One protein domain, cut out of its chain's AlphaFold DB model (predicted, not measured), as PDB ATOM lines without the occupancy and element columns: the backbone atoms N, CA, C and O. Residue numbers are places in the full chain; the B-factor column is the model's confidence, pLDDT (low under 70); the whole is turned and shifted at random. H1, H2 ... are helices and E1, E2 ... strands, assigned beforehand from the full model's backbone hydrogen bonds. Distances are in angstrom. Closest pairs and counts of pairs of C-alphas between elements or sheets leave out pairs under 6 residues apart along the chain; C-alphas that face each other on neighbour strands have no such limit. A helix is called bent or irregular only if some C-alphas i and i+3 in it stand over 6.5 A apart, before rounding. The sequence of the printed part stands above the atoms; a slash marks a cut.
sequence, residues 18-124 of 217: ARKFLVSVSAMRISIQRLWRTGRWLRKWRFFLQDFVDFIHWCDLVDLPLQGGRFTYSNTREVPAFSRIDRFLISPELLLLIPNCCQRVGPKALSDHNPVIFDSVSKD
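What this domain is: This is residues 18 to 124 of the 217 residues of a protein of Corchorus capsularis (UniProt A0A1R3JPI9). Two helices, H1 and H2, run side by side in opposite directions as an open pair with little contact, and at one end of this pair lie two small two-stranded ladders, E1 with E2 and the hairpin E3 and E4. The short helix H3 lies near the beginning of E3, and the long link of residues 59 to 87 runs past both ladders, pairing briefly with E2 and E3, and folds back to E2. The printed part has 107 residues, with three named helices and four named strands in the order E1 H1 H2 E2 H3 E3 E4, and both sheets are antiparallel. The class is mixed, helices and strands, though just 51 residues are in named elements, under half. The whole is flat, spanning 49 by 35 by 17 A, and only just loose, close to compact, with a radius of gyration of the C-alphas of 15.9 A.

Where its parts are: Find C-alpha 22 at (-2.234, -12.429, -35.312), where E1, residues 22 to 24, begins. H1 follows at residues 25 to 35, 18.4 A long and irregular, with C-alphas 26 and 29 lying 7.0 A apart. Look next at C-alpha 41, (-18.401, -13.720, -11.839), from which H2 runs 25.3 A to residue 58. E2 is residues 88 to 90 and H3 residues 92 to 97. E3, residues 101 to 105, is 13.7 A long, and E4, residues 116 to 120, runs 13.2 A to C-alpha 120 at (-6.108, -13.326, -48.169).

How they stand to each other: Look first at E1 and E2, antiparallel at 158 degrees, with N 23 and O 89 within hydrogen-bond range at 3.0 A. The closest C-alphas of H1 and E2 are those of Val 25 and Phe 88, 6.8 A apart. H1 and H2 are close but not clearly touching, Leu 35 and Trp 41 having the closest C-alphas at 6.4 A; they run opposite ways at a shallow tilt of 20 degrees. Residues 46 to 52 of H2 stand free. In H2 and H3 every O i to N i+4 pair is within hydrogen-bond range, while H1 has 0 of 7, and 3 of 8 O i to N i+3 pairs. The closest C-alphas of E2 and E3 are those of Phe 88 and Gln 103, 7.1 A apart. In the hairpin E3 and E4, antiparallel at 150 degrees, find N 104 and O 117 at 2.8 A. H2 and H3 are apart.

The domain as a whole: The C-alphas farthest apart, those of Gly 39 and Asp 124, are 51.6 A apart. The printed part has no cut. The link from H2 to E2 is long, 29 residues. Look for pLDDT under 70 at residues 18 to 46 and 121 to 124; the mean of the printed part is 74.4.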
ATOM      1  N   ALA A  18       9.877  -5.738 -33.674       37.72
ATOM      2  CA  ALA A  18       8.738  -5.422 -34.538       37.72
ATOM      3  C   ALA A  18       7.602  -6.454 -34.427       37.72
ATOM      4  O   ALA A  18       7.768  -7.643 -34.708       37.72
ATOM      5  N   ARG A  19       6.457  -5.971 -33.958       44.41
ATOM      6  CA  ARG A  19       5.359  -6.754 -33.404       44.41
ATOM      7  C   ARG A  19       4.349  -7.111 -34.493       44.41
ATOM      8  O   ARG A  19       3.337  -6.451 -34.652       44.41
ATOM      9  N   LYS A  20       4.635  -8.158 -35.268       50.38
ATOM     10  CA  LYS A  20       3.650  -8.750 -36.187       50.38
ATOM     11  C   LYS A  20       2.774  -9.709 -35.385       50.38
ATOM     12  O   LYS A  20       3.244 -10.787 -35.024       50.38
ATOM     13  N   PHE A  21       1.534  -9.329 -35.089       47.31
ATOM     14  CA  PHE A  21       0.631 -10.166 -34.296       47.31
ATOM     15  C   PHE A  21      -0.613 -10.574 -35.082       47.31
ATOM     16  O   PHE A  21      -1.284  -9.749 -35.698       47.31
ATOM     17  N   LEU A  22      -0.927 -11.867 -35.004       45.34
ATOM     18  CA  LEU A  22      -2.234 -12.429 -35.312       45.34
ATOM     19  C   LEU A  22      -2.723 -13.108 -34.034       45.34
ATOM     20  O   LEU A  22      -2.161 -14.124 -33.620       45.34
ATOM     21  N   VAL A  23      -3.741 -12.543 -33.392       57.66
ATOM     22  CA  VAL A  23      -4.321 -13.116 -32.171       57.66
ATOM     23  C   VAL A  23      -5.646 -13.782 -32.530       57.66
ATOM     24  O   VAL A  23      -6.560 -13.121 -33.016       57.66
ATOM     25  N   SER A  24      -5.745 -15.093 -32.294       51.34
ATOM     26  CA  SER A  24      -7.003 -15.843 -32.378       51.34
ATOM     27  C   SER A  24      -7.615 -15.967 -30.985       51.34
ATOM     28  O   SER A  24      -6.984 -16.492 -30.067       51.34
ATOM     29  N   VAL A  25      -8.839 -15.463 -30.811       56.53
ATOM     30  CA  VAL A  25      -9.483 -15.306 -29.489       56.53
ATOM     31  C   VAL A  25     -10.264 -16.557 -29.036       56.53
ATOM     32  O   VAL A  25     -10.786 -16.605 -27.923       56.53
ATOM     33  N   SER A  26     -10.289 -17.635 -29.830       47.91
ATOM     34  CA  SER A  26     -11.081 -18.845 -29.525       47.91
ATOM     35  C   SER A  26     -10.713 -19.535 -28.195       47.91
ATOM     36  O   SER A  26     -11.526 -20.248 -27.604       47.91
ATOM     37  N   ALA A  27      -9.514 -19.286 -27.658       45.72
ATOM     38  CA  ALA A  27      -9.018 -19.875 -26.410       45.72
ATOM     39  C   ALA A  27      -9.593 -19.252 -25.117       45.72
ATOM     40  O   ALA A  27      -9.356 -19.767 -24.021       45.72
ATOM     41  N   MET A  28     -10.380 -18.174 -25.198       47.34
ATOM     42  CA  MET A  28     -10.858 -17.429 -24.019       47.34
ATOM     43  C   MET A  28     -11.924 -18.198 -23.196       47.34
ATOM     44  O   MET A  28     -12.274 -17.784 -22.088       47.34
ATOM     45  N   ARG A  29     -12.419 -19.352 -23.691       42.56
ATOM     46  CA  ARG A  29     -13.530 -20.119 -23.086       42.56
ATOM     47  C   ARG A  29     -13.135 -21.034 -21.908       42.56
ATOM     48  O   ARG A  29     -13.981 -21.296 -21.049       42.56
ATOM     49  N   ILE A  30     -11.875 -21.481 -21.796       42.62
ATOM     50  CA  ILE A  30     -11.464 -22.469 -20.763       42.62
ATOM     51  C   ILE A  30     -11.606 -21.900 -19.337       42.62
ATOM     52  O   ILE A  30     -12.012 -22.607 -18.413       42.62
ATOM     53  N   SER A  31     -11.370 -20.599 -19.148       38.97
ATOM     54  CA  SER A  31     -11.534 -19.941 -17.843       38.97
ATOM     55  C   SER A  31     -12.999 -19.723 -17.445       38.97
ATOM     56  O   SER A  31     -13.302 -19.615 -16.257       38.97
ATOM     57  N   ILE A  32     -13.920 -19.693 -18.411       40.16
ATOM     58  CA  ILE A  32     -15.332 -19.362 -18.176       40.16
ATOM     59  C   ILE A  32     -16.031 -20.502 -17.452       40.16
ATOM     60  O   ILE A  32     -16.645 -20.258 -16.419       40.16
ATOM     61  N   GLN A  33     -15.882 -21.743 -17.930       37.56
ATOM     62  CA  GLN A  33     -16.571 -22.923 -17.384       37.56
ATOM     63  C   GLN A  33     -16.277 -23.164 -15.892       37.56
ATOM     64  O   GLN A  33     -17.187 -23.492 -15.133       37.56
ATOM     65  N   ARG A  34     -15.042 -22.918 -15.432       36.25
ATOM     66  CA  ARG A  34     -14.664 -23.059 -14.010       36.25
ATOM     67  C   ARG A  34     -15.257 -21.973 -13.102       36.25
ATOM     68  O   ARG A  34     -15.438 -22.218 -11.913       36.25
ATOM     69  N   LEU A  35     -15.561 -20.789 -13.640       40.19
ATOM     70  CA  LEU A  35     -16.070 -19.636 -12.883       40.19
ATOM     71  C   LEU A  35     -17.597 -19.641 -12.680       40.19
ATOM     72  O   LEU A  35     -18.072 -18.927 -11.799       40.19
ATOM     73  N   TRP A  36     -18.359 -20.468 -13.410       43.97
ATOM     74  CA  TRP A  36     -19.821 -20.590 -13.236       43.97
ATOM     75  C   TRP A  36     -20.243 -21.046 -11.829       43.97
ATOM     76  O   TRP A  36     -21.381 -20.827 -11.435       43.97
ATOM     77  N   ARG A  37     -19.347 -21.659 -11.042       44.38
ATOM     78  CA  ARG A  37     -19.693 -22.264  -9.743       44.38
ATOM     79  C   ARG A  37     -19.744 -21.296  -8.550       44.38
ATOM     80  O   ARG A  37     -20.173 -21.726  -7.488       44.38
ATOM     81  N   THR A  38     -19.286 -20.041  -8.653       52.44
ATOM     82  CA  THR A  38     -18.916 -19.254  -7.446       52.44
ATOM     83  C   THR A  38     -19.630 -17.915  -7.223       52.44
ATOM     84  O   THR A  38     -19.248 -17.177  -6.318       52.44
ATOM     85  N   GLY A  39     -20.644 -17.543  -8.008       52.31
ATOM     86  CA  GLY A  39     -21.476 -16.336  -7.783       52.31
ATOM     87  C   GLY A  39     -20.788 -14.987  -8.038       52.31
ATOM     88  O   GLY A  39     -21.436 -13.971  -8.260       52.31
ATOM     89  N   ARG A  40     -19.453 -14.953  -8.031       53.69
ATOM     90  CA  ARG A  40     -18.622 -13.737  -8.013       53.69
ATOM     91  C   ARG A  40     -18.176 -13.289  -9.414       53.69
ATOM     92  O   ARG A  40     -17.204 -12.545  -9.558       53.69
ATOM     93  N   TRP A  41     -18.855 -13.780 -10.450       52.56
ATOM     94  CA  TRP A  41     -18.401 -13.720 -11.839       52.56
ATOM     95  C   TRP A  41     -18.535 -12.324 -12.453       52.56
ATOM     96  O   TRP A  41     -17.552 -11.852 -13.009       52.56
ATOM     97  N   LEU A  42     -19.659 -11.615 -12.307       54.03
ATOM     98  CA  LEU A  42     -19.913 -10.371 -13.061       54.03
ATOM     99  C   LEU A  42     -18.825  -9.302 -12.873       54.03
ATOM    100  O   LEU A  42     -18.347  -8.727 -13.848       54.03
ATOM    101  N   ARG A  43     -18.376  -9.075 -11.631       57.88
ATOM    102  CA  ARG A  43     -17.323  -8.089 -11.339       57.88
ATOM    103  C   ARG A  43     -15.975  -8.505 -11.923       57.88
ATOM    104  O   ARG A  43     -15.345  -7.708 -12.605       57.88
ATOM    105  N   LYS A  44     -15.556  -9.754 -11.696       61.72
ATOM    106  CA  LYS A  44     -14.266 -10.267 -12.187       61.72
ATOM    107  C   LYS A  44     -14.224 -10.352 -13.719       61.72
ATOM    108  O   LYS A  44     -13.194 -10.067 -14.315       61.72
ATOM    109  N   TRP A  45     -15.353 -10.690 -14.337       59.12
ATOM    110  CA  TRP A  45     -15.545 -10.689 -15.784       59.12
ATOM    111  C   TRP A  45     -15.429  -9.296 -16.387       59.12
ATOM    112  O   TRP A  45     -14.755  -9.135 -17.397       59.12
ATOM    113  N   ARG A  46     -16.033  -8.289 -15.746       67.00
ATOM    114  CA  ARG A  46     -15.943  -6.901 -16.206       67.00
ATOM    115  C   ARG A  46     -14.497  -6.405 -16.251       67.00
ATOM    116  O   ARG A  46     -14.113  -5.810 -17.245       67.00
ATOM    117  N   PHE A  47     -13.706  -6.681 -15.211       73.94
ATOM    118  CA  PHE A  47     -12.290  -6.290 -15.188       73.94
ATOM    119  C   PHE A  47     -11.482  -7.006 -16.271       73.94
ATOM    120  O   PHE A  47     -10.777  -6.357 -17.022       73.94
ATOM    121  N   PHE A  48     -11.675  -8.317 -16.435       77.12
ATOM    122  CA  PHE A  48     -10.980  -9.073 -17.479       77.12
ATOM    123  C   PHE A  48     -11.323  -8.604 -18.901       77.12
ATOM    124  O   PHE A  48     -10.452  -8.547 -19.764       77.12
ATOM    125  N   LEU A  49     -12.593  -8.273 -19.157       78.88
ATOM    126  CA  LEU A  49     -13.004  -7.711 -20.443       78.88
ATOM    127  C   LEU A  49     -12.394  -6.329 -20.668       78.88
ATOM    128  O   LEU A  49     -11.986  -6.048 -21.788       78.88
ATOM    129  N   GLN A  50     -12.301  -5.505 -19.621       83.88
ATOM    130  CA  GLN A  50     -11.647  -4.205 -19.712       83.88
ATOM    131  C   GLN A  50     -10.158  -4.359 -20.027       83.88
ATOM    132  O   GLN A  50      -9.706  -3.781 -21.003       83.88
ATOM    133  N   ASP A  51      -9.437  -5.225 -19.311       83.62
ATOM    134  CA  ASP A  51      -8.014  -5.488 -19.570       83.62
ATOM    135  C   ASP A  51      -7.779  -5.979 -21.009       83.62
ATOM    136  O   ASP A  51      -6.790  -5.632 -21.654       83.62
ATOM    137  N   PHE A  52      -8.697  -6.798 -21.533       80.31
ATOM    138  CA  PHE A  52      -8.625  -7.284 -22.907       80.31
ATOM    139  C   PHE A  52      -8.902  -6.179 -23.933       80.31
ATOM    140  O   PHE A  52      -8.201  -6.095 -24.938       80.31
ATOM    141  N   VAL A  53      -9.894  -5.322 -23.683       86.62
ATOM    142  CA  VAL A  53     -10.186  -4.148 -24.517       86.62
ATOM    143  C   VAL A  53      -9.002  -3.181 -24.508       86.62
ATOM    144  O   VAL A  53      -8.550  -2.762 -25.572       86.62
ATOM    145  N   ASP A  54      -8.433  -2.908 -23.339       87.19
ATOM    146  CA  ASP A  54      -7.263  -2.048 -23.183       87.19
ATOM    147  C   ASP A  54      -6.050  -2.638 -23.914       87.19
ATOM    148  O   ASP A  54      -5.320  -1.908 -24.576       87.19
ATOM    149  N   PHE A  55      -5.866  -3.962 -23.883       85.94
ATOM    150  CA  PHE A  55      -4.834  -4.645 -24.667       85.94
ATOM    151  C   PHE A  55      -5.037  -4.487 -26.181       85.94
ATOM    152  O   PHE A  55      -4.066  -4.239 -26.896       85.94
ATOM    153  N   ILE A  56      -6.278  -4.616 -26.670       87.06
ATOM    154  CA  ILE A  56      -6.618  -4.420 -28.089       87.06
ATOM    155  C   ILE A  56      -6.274  -2.999 -28.520       87.06
ATOM    156  O   ILE A  56      -5.602  -2.829 -29.534       87.06
ATOM    157  N   HIS A  57      -6.694  -2.007 -27.733       89.31
ATOM    158  CA  HIS A  57      -6.397  -0.603 -27.996       89.31
ATOM    159  C   HIS A  57      -4.899  -0.315 -27.918       89.31
ATOM    160  O   HIS A  57      -4.356   0.335 -28.798       89.31
ATOM    161  N   TRP A  58      -4.206  -0.839 -26.908       88.44
ATOM    162  CA  TRP A  58      -2.776  -0.608 -26.724       88.44
ATOM    163  C   TRP A  58      -1.910  -1.230 -27.826       88.44
ATOM    164  O   TRP A  58      -0.822  -0.737 -28.112       88.44
ATOM    165  N   CYS A  59      -2.371  -2.323 -28.434       86.06
ATOM    166  CA  CYS A  59      -1.691  -2.970 -29.555       86.06
ATOM    167  C   CYS A  59      -2.207  -2.511 -30.930       86.06
ATOM    168  O   CYS A  59      -1.813  -3.117 -31.928       86.06
ATOM    169  N   ASP A  60      -3.110  -1.523 -30.980       89.88
ATOM    170  CA  ASP A  60      -3.788  -1.048 -32.195       89.88
ATOM    171  C   ASP A  60      -4.369  -2.187 -33.051       89.88
ATOM    172  O   ASP A  60      -4.345  -2.161 -34.284       89.88
ATOM    173  N   LEU A  61      -4.876  -3.240 -32.400       89.19
ATOM    174  CA  LEU A  61      -5.360  -4.414 -33.116       89.19
ATOM    175  C   LEU A  61      -6.700  -4.127 -33.789       89.19
ATOM    176  O   LEU A  61      -7.663  -3.679 -33.166       89.19
ATOM    177  N   VAL A  62      -6.784  -4.494 -35.059       88.88
ATOM    178  CA  VAL A  62      -7.966  -4.321 -35.895       88.88
ATOM    179  C   VAL A  62      -8.739  -5.637 -35.977       88.88
ATOM    180  O   VAL A  62      -8.169  -6.686 -36.286       88.88
ATOM    181  N   ASP A  63     -10.050  -5.587 -35.721       89.62
ATOM    182  CA  ASP A  63     -10.964  -6.704 -35.993       89.62
ATOM    183  C   ASP A  63     -11.382  -6.684 -37.464       89.62
ATOM    184  O   ASP A  63     -11.981  -5.723 -37.951       89.62
ATOM    185  N   LEU A  64     -11.085  -7.767 -38.176       87.12
ATOM    186  CA  LEU A  64     -11.444  -7.890 -39.582       87.12
ATOM    187  C   LEU A  64     -12.956  -8.084 -39.794       87.12
ATOM    188  O   LEU A  64     -13.654  -8.672 -38.955       87.12
ATOM    189  N   PRO A  65     -13.498  -7.691 -40.959       87.56
ATOM    190  CA  PRO A  65     -14.863  -8.043 -41.325       87.56
ATOM    191  C   PRO A  65     -15.011  -9.566 -41.459       87.56
ATOM    192  O   PRO A  65     -14.171 -10.237 -42.060       87.56
ATOM    193  N   LEU A  66     -16.100 -10.104 -40.898       88.94
ATOM    194  CA  LEU A  66     -16.454 -11.518 -41.006       88.94
ATOM    195  C   LEU A  66     -17.334 -11.752 -42.237       88.94
ATOM    196  O   LEU A  66     -18.411 -11.170 -42.357       88.94
ATOM    197  N   GLN A  67     -16.880 -12.619 -43.136       89.56
ATOM    198  CA  GLN A  67     -17.562 -12.993 -44.373       89.56
ATOM    199  C   GLN A  67     -18.199 -14.386 -44.265       89.56
ATOM    200  O   GLN A  67     -17.769 -15.226 -43.474       89.56
ATOM    201  N   GLY A  68     -19.225 -14.660 -45.074       85.56
ATOM    202  CA  GLY A  68     -19.875 -15.981 -45.126       85.56
ATOM    203  C   GLY A  68     -20.750 -16.329 -43.914       85.56
ATOM    204  O   GLY A  68     -21.284 -17.429 -43.844       85.56
ATOM    205  N   GLY A  69     -20.926 -15.404 -42.965       86.12
ATOM    206  CA  GLY A  69     -21.802 -15.565 -41.808       86.12
ATOM    207  C   GLY A  69     -21.655 -14.413 -40.815       86.12
ATOM    208  O   GLY A  69     -20.727 -13.616 -40.903       86.12
ATOM    209  N   ARG A  70     -22.590 -14.314 -39.862       86.69
ATOM    210  CA  ARG A  70     -22.588 -13.260 -38.823       86.69
ATOM    211  C   ARG A  70     -22.081 -13.741 -37.462       86.69
ATOM    212  O   ARG A  70     -21.661 -12.927 -36.645       86.69
ATOM    213  N   PHE A  71     -22.116 -15.051 -37.221       88.31
ATOM    214  CA  PHE A  71     -21.892 -15.648 -35.908       88.31
ATOM    215  C   PHE A  71     -20.937 -16.836 -35.992       88.31
ATOM    216  O   PHE A  71     -20.939 -17.585 -36.971       88.31
ATOM    217  N   THR A  72     -20.149 -17.015 -34.937       86.81
ATOM    218  CA  THR A  72     -19.178 -18.112 -34.811       86.81
ATOM    219  C   THR A  72     -19.595 -19.122 -33.756       86.81
ATOM    220  O   THR A  72     -19.021 -20.198 -33.695       86.81
ATOM    221  N   TYR A  73     -20.621 -18.806 -32.968       88.81
ATOM    222  CA  TYR A  73     -21.157 -19.657 -31.919       88.81
ATOM    223  C   TYR A  73     -22.684 -19.712 -31.984       88.81
ATOM    224  O   TYR A  73     -23.350 -18.699 -32.227       88.81
ATOM    225  N   SER A  74     -23.236 -20.894 -31.713       87.50
ATOM    226  CA  SER A  74     -24.661 -21.106 -31.469       87.50
ATOM    227  C   SER A  74     -24.868 -22.155 -30.382       87.50
ATOM    228  O   SER A  74     -24.349 -23.266 -30.473       87.50
ATOM    229  N   ASN A  75     -25.695 -21.846 -29.382       84.88
ATOM    230  CA  ASN A  75     -25.986 -22.776 -28.285       84.88
ATOM    231  C   ASN A  75     -26.868 -23.981 -28.687       84.88
ATOM    232  O   ASN A  75     -27.133 -24.823 -27.834       84.88
ATOM    233  N   THR A  76     -27.311 -24.058 -29.951       81.50
ATOM    234  CA  THR A  76     -28.050 -25.193 -30.545       81.50
ATOM    235  C   THR A  76     -29.303 -25.604 -29.741       81.50
ATOM    236  O   THR A  76     -29.672 -26.771 -29.688       81.50
ATOM    237  N   ARG A  77     -29.966 -24.638 -29.089       85.81
ATOM    238  CA  ARG A  77     -31.270 -24.824 -28.419       85.81
ATOM    239  C   ARG A  77     -32.430 -24.574 -29.391       85.81
ATOM    240  O   ARG A  77     -32.206 -23.992 -30.447       85.81
ATOM    241  N   GLU A  78     -33.656 -24.947 -29.002       84.31
ATOM    242  CA  GLU A  78     -34.887 -24.674 -29.778       84.31
ATOM    243  C   GLU A  78     -35.035 -23.193 -30.139       84.31
ATOM    244  O   GLU A  78     -35.322 -22.853 -31.283       84.31
ATOM    245  N   VAL A  79     -34.755 -22.314 -29.172       88.38
ATOM    246  CA  VAL A  79     -34.543 -20.884 -29.406       88.38
ATOM    247  C   VAL A  79     -33.034 -20.623 -29.348       88.38
ATOM    248  O   VAL A  79     -32.468 -20.497 -28.252       88.38
ATOM    249  N   PRO A  80     -32.342 -20.608 -30.499       83.56
ATOM    250  CA  PRO A  80     -30.895 -20.515 -30.518       83.56
ATOM    251  C   PRO A  80     -30.426 -19.105 -30.157       83.56
ATOM    252  O   PRO A  80     -30.892 -18.105 -30.700       83.56
ATOM    253  N   ALA A  81     -29.438 -19.034 -29.267       88.25
ATOM    254  CA  ALA A  81     -28.666 -17.820 -29.035       88.25
ATOM    255  C   ALA A  81     -27.402 -17.860 -29.893       88.25
ATOM    256  O   ALA A  81     -26.713 -18.884 -29.940       88.25
ATOM    257  N   PHE A  82     -27.084 -16.737 -30.535       87.62
ATOM    258  CA  PHE A  82     -25.935 -16.608 -31.422       87.62
ATOM    259  C   PHE A  82     -24.968 -15.543 -30.921       87.62
ATOM    260  O   PHE A  82     -25.380 -14.487 -30.442       87.62
ATOM    261  N   SER A  83     -23.671 -15.800 -31.058       87.94
ATOM    262  CA  SER A  83     -22.644 -14.809 -30.747       87.94
ATOM    263  C   SER A  83     -21.439 -14.937 -31.677       87.94
ATOM    264  O   SER A  83     -21.219 -15.956 -32.335       87.94
ATOM    265  N   ARG A  84     -20.667 -13.853 -31.775       88.31
ATOM    266  CA  ARG A  84     -19.386 -13.814 -32.489       88.31
ATOM    267  C   ARG A  84     -18.280 -13.622 -31.462       88.31
ATOM    268  O   ARG A  84     -17.994 -12.492 -31.059       88.31
ATOM    269  N   ILE A  85     -17.709 -14.738 -31.030       87.69
ATOM    270  CA  ILE A  85     -16.668 -14.794 -29.994       87.69
ATOM    271  C   ILE A  85     -15.315 -15.242 -30.545       87.69
ATOM    272  O   ILE A  85     -14.291 -14.982 -29.925       87.69
ATOM    273  N   ASP A  86     -15.298 -15.836 -31.737       87.88
ATOM    274  CA  ASP A  86     -14.082 -16.250 -32.429       87.88
ATOM    275  C   ASP A  86     -13.726 -15.176 -33.463       87.88
ATOM    276  O   ASP A  86     -14.530 -14.853 -34.343       87.88
ATOM    277  N   ARG A  87     -12.560 -14.545 -33.307       86.38
ATOM    278  CA  ARG A  87     -12.108 -13.422 -34.144       86.38
ATOM    279  C   ARG A  87     -10.594 -13.459 -34.296       86.38
ATOM    280  O   ARG A  87      -9.895 -13.817 -33.345       86.38
ATOM    281  N   PHE A  88     -10.120 -13.056 -35.468       85.62
ATOM    282  CA  PHE A  88      -8.737 -12.672 -35.701       85.62
ATOM    283  C   PHE A  88      -8.589 -11.170 -35.496       85.62
ATOM    284  O   PHE A  88      -9.272 -10.373 -36.141       85.62
ATOM    285  N   LEU A  89      -7.679 -10.813 -34.598       88.31
ATOM    286  CA  LEU A  89      -7.263  -9.443 -34.343       88.31
ATOM    287  C   LEU A  89      -5.865  -9.249 -34.923       88.31
ATOM    288  O   LEU A  89      -4.977 -10.080 -34.691       88.31
ATOM    289  N   ILE A  90      -5.695  -8.192 -35.710       84.69
ATOM    290  CA  ILE A  90      -4.540  -8.027 -36.595       84.69
ATOM    291  C   ILE A  90      -3.870  -6.689 -36.359       84.69
ATOM    292  O   ILE A  90      -4.547  -5.667 -36.291       84.69
ATOM    293  N   SER A  91      -2.541  -6.696 -36.269       87.31
ATOM    294  CA  SER A  91      -1.784  -5.452 -36.171       87.31
ATOM    295  C   SER A  91      -1.738  -4.710 -37.520       87.31
ATOM    296  O   SER A  91      -1.702  -5.354 -38.580       87.31
ATOM    297  N   PRO A  92      -1.699  -3.368 -37.529       86.19
ATOM    298  CA  PRO A  92      -1.665  -2.584 -38.763       86.19
ATOM    299  C   PRO A  92      -0.497  -2.954 -39.691       86.19
ATOM    300  O   PRO A  92      -0.644  -2.970 -40.910       86.19
ATOM    301  N   GLU A  93       0.653  -3.350 -39.142       83.19
ATOM    302  CA  GLU A  93       1.823  -3.772 -39.923       83.19
ATOM    303  C   GLU A  93       1.562  -5.059 -40.713       83.19
ATOM    304  O   GLU A  93       2.104  -5.245 -41.805       83.19
ATOM    305  N   LEU A  94       0.740  -5.967 -40.177       80.38
ATOM    306  CA  LEU A  94       0.354  -7.184 -40.885       80.38
ATOM    307  C   LEU A  94      -0.681  -6.888 -41.979       80.38
ATOM    308  O   LEU A  94      -0.622  -7.519 -43.036       80.38
ATOM    309  N   LEU A  95      -1.557  -5.893 -41.779       83.38
ATOM    310  CA  LEU A  95      -2.451  -5.402 -42.836       83.38
ATOM    311  C   LEU A  95      -1.657  -4.851 -44.026       83.38
ATOM    312  O   LEU A  95      -1.992  -5.160 -45.165       83.38
ATOM    313  N   LEU A  96      -0.556  -4.128 -43.788       84.19
ATOM    314  CA  LEU A  96       0.317  -3.640 -44.867       84.19
ATOM    315  C   LEU A  96       0.959  -4.780 -45.678       84.19
ATOM    316  O   LEU A  96       1.163  -4.654 -46.883       84.19
ATOM    317  N   LEU A  97       1.261  -5.912 -45.037       82.06
ATOM    318  CA  LEU A  97       1.835  -7.092 -45.699       82.06
ATOM    319  C   LEU A  97       0.793  -7.911 -46.478       82.06
ATOM    320  O   LEU A  97       1.151  -8.664 -47.393       82.06
ATOM    321  N   ILE A  98      -0.480  -7.820 -46.082       80.38
ATOM    322  CA  ILE A  98      -1.595  -8.595 -46.636       80.38
ATOM    323  C   ILE A  98      -2.825  -7.672 -46.787       80.38
ATOM    324  O   ILE A  98      -3.810  -7.833 -46.062       80.38
ATOM    325  N   PRO A  99      -2.799  -6.720 -47.745       75.44
ATOM    326  CA  PRO A  99      -3.755  -5.603 -47.815       75.44
ATOM    327  C   PRO A  99      -5.206  -5.995 -48.126       75.44
ATOM    328  O   PRO A  99      -6.098  -5.167 -48.010       75.44
ATOM    329  N   ASN A 100      -5.467  -7.262 -48.459       81.88
ATOM    330  CA  ASN A 100      -6.806  -7.785 -48.743       81.88
ATOM    331  C   ASN A 100      -7.124  -9.023 -47.897       81.88
ATOM    332  O   ASN A 100      -7.701  -9.995 -48.393       81.88
ATOM    333  N   CYS A 101      -6.668  -9.048 -46.646       83.75
ATOM    334  CA  CYS A 101      -7.050 -10.120 -45.744       83.75
ATOM    335  C   CYS A 101      -8.471  -9.936 -45.201       83.75
ATOM    336  O   CYS A 101      -8.926  -8.831 -44.912       83.75
ATOM    337  N   CYS A 102      -9.188 -11.043 -45.074       86.62
ATOM    338  CA  CYS A 102     -10.502 -11.106 -44.463       86.62
ATOM    339  C   CYS A 102     -10.572 -12.323 -43.541       86.62
ATOM    340  O   CYS A 102      -9.713 -13.206 -43.560       86.62
ATOM    341  N   GLN A 103     -11.608 -12.375 -42.713       89.75
ATOM    342  CA  GLN A 103     -11.942 -13.594 -41.994       89.75
ATOM    343  C   GLN A 103     -13.288 -14.111 -42.476       89.75
ATOM    344  O   GLN A 103     -14.213 -13.340 -42.720       89.75
ATOM    345  N   ARG A 104     -13.408 -15.424 -42.633       88.81
ATOM    346  CA  ARG A 104     -14.595 -16.077 -43.178       88.81
ATOM    347  C   ARG A 104     -15.061 -17.191 -42.261       88.81
ATOM    348  O   ARG A 104     -14.252 -17.935 -41.712       88.81
ATOM    349  N   VAL A 105     -16.373 -17.328 -42.124       89.50
ATOM    350  CA  VAL A 105     -16.984 -18.467 -41.442       89.50
ATOM    351  C   VAL A 105     -16.812 -19.710 -42.314       89.50
ATOM    352  O   VAL A 105     -17.247 -19.745 -43.465       89.50
ATOM    353  N   GLY A 106     -16.143 -20.720 -41.772       86.75
ATOM    354  CA  GLY A 106     -16.023 -22.034 -42.381       86.75
ATOM    355  C   GLY A 106     -17.250 -22.915 -42.106       86.75
ATOM    356  O   GLY A 106     -18.112 -22.564 -41.296       86.75
ATOM    357  N   PRO A 107     -17.347 -24.070 -42.779       82.62
ATOM    358  CA  PRO A 107     -18.489 -24.965 -42.645       82.62
ATOM    359  C   PRO A 107     -18.640 -25.467 -41.204       82.62
ATOM    360  O   PRO A 107     -17.667 -25.880 -40.570       82.62
ATOM    361  N   LYS A 108     -19.881 -25.452 -40.706       79.88
ATOM    362  CA  LYS A 108     -20.224 -25.979 -39.384       79.88
ATOM    363  C   LYS A 108     -20.053 -27.499 -39.366       79.88
ATOM    364  O   LYS A 108     -20.565 -28.194 -40.242       79.88
ATOM    365  N   ALA A 109     -19.343 -27.998 -38.361       78.38
ATOM    366  CA  ALA A 109     -19.232 -29.425 -38.069       78.38
ATOM    367  C   ALA A 109     -20.236 -29.819 -36.963       78.38
ATOM    368  O   ALA A 109     -21.322 -29.252 -36.874       78.38
ATOM    369  N   LEU A 110     -19.880 -30.771 -36.097       80.12
ATOM    370  CA  LEU A 110     -20.700 -31.184 -34.947       80.12
ATOM    371  C   LEU A 110     -20.548 -30.269 -33.713       80.12
ATOM    372  O   LEU A 110     -21.147 -30.529 -32.675       80.12
ATOM    373  N   SER A 111     -19.739 -29.210 -33.806       82.44
ATOM    374  CA  SER A 111     -19.505 -28.267 -32.709       82.44
ATOM    375  C   SER A 111     -20.579 -27.172 -32.652       82.44
ATOM    376  O   SER A 111     -21.169 -26.773 -33.658       82.44
ATOM    377  N   ASP A 112     -20.785 -26.640 -31.448       83.81
ATOM    378  CA  ASP A 112     -21.478 -25.379 -31.182       83.81
ATOM    379  C   ASP A 112     -20.741 -24.155 -31.764       83.81
ATOM    380  O   ASP A 112     -21.320 -23.069 -31.831       83.81
ATOM    381  N   HIS A 113     -19.506 -24.338 -32.246       88.06
ATOM    382  CA  HIS A 113     -18.717 -23.339 -32.954       88.06
ATOM    383  C   HIS A 113     -18.628 -23.592 -34.465       88.06
ATOM    384  O   HIS A 113     -18.497 -24.725 -34.935       88.06
ATOM    385  N   ASN A 114     -18.610 -22.494 -35.220       86.50
ATOM    386  CA  ASN A 114     -18.176 -22.469 -36.608       86.50
ATOM    387  C   ASN A 114     -16.695 -22.065 -36.654       86.50
ATOM    388  O   ASN A 114     -16.325 -21.070 -36.021       86.50
ATOM    389  N   PRO A 115     -15.841 -22.768 -37.418       88.25
ATOM    390  CA  PRO A 115     -14.452 -22.362 -37.575       88.25
ATOM    391  C   PRO A 115     -14.368 -20.991 -38.256       88.25
ATOM    392  O   PRO A 115     -15.121 -20.704 -39.185       88.25
ATOM    393  N   VAL A 116     -13.427 -20.154 -37.822       87.50
ATOM    394  CA  VAL A 116     -13.095 -18.896 -38.499       87.50
ATOM    395  C   VAL A 116     -11.805 -19.100 -39.273       87.50
ATOM    396  O   VAL A 116     -10.794 -19.532 -38.720       87.50
ATOM    397  N   ILE A 117     -11.853 -18.811 -40.564       86.50
ATOM    398  CA  ILE A 117     -10.746 -18.971 -41.496       86.50
ATOM    399  C   ILE A 117     -10.202 -17.583 -41.800       86.50
ATOM    400  O   ILE A 117     -10.948 -16.720 -42.254       86.50
ATOM    401  N   PHE A 118      -8.912 -17.378 -41.558       86.50
ATOM    402  CA  PHE A 118      -8.200 -16.209 -42.054       86.50
ATOM    403  C   PHE A 118      -7.855 -16.435 -43.527       86.50
ATOM    404  O   PHE A 118      -7.256 -17.456 -43.870       86.50
ATOM    405  N   ASP A 119      -8.260 -15.511 -44.385       80.19
ATOM    406  CA  ASP A 119      -8.102 -15.608 -45.830       80.19
ATOM    407  C   ASP A 119      -7.441 -14.337 -46.368       80.19
ATOM    408  O   ASP A 119      -7.590 -13.254 -45.807       80.19
ATOM    409  N   SER A 120      -6.698 -14.460 -47.462       80.19
ATOM    410  CA  SER A 120      -6.108 -13.326 -48.169       80.19
ATOM    411  C   SER A 120      -6.549 -13.394 -49.617       80.19
ATOM    412  O   SER A 120      -6.156 -14.319 -50.327       80.19
ATOM    413  N   VAL A 121      -7.334 -12.410 -50.059       67.12
ATOM    414  CA  VAL A 121      -8.081 -12.451 -51.330       67.12
ATOM    415  C   VAL A 121      -7.178 -12.512 -52.577       67.12
ATOM    416  O   VAL A 121      -7.668 -12.721 -53.680       67.12
ATOM    417  N   SER A 122      -5.851 -12.399 -52.459       59.75
ATOM    418  CA  SER A 122      -4.982 -12.322 -53.639       59.75
ATOM    419  C   SER A 122      -3.543 -12.807 -53.430       59.75
ATOM    420  O   SER A 122      -2.595 -12.101 -53.777       59.75
ATOM    421  N   LYS A 123      -3.336 -14.006 -52.877       56.50
ATOM    422  CA  LYS A 123      -2.046 -14.703 -53.034       56.50
ATOM    423  C   LYS A 123      -2.270 -16.097 -53.594       56.50
ATOM    424  O   LYS A 123      -2.699 -16.999 -52.881       56.50
ATOM    425  N   ASP A 124      -1.940 -16.264 -54.873       62.41
ATOM    426  CA  ASP A 124      -1.584 -17.578 -55.387       62.41
ATOM    427  C   ASP A 124      -0.264 -17.967 -54.708       62.41
ATOM    428  O   ASP A 124       0.816 -17.513 -55.083       62.41
TER     429      ASP A 124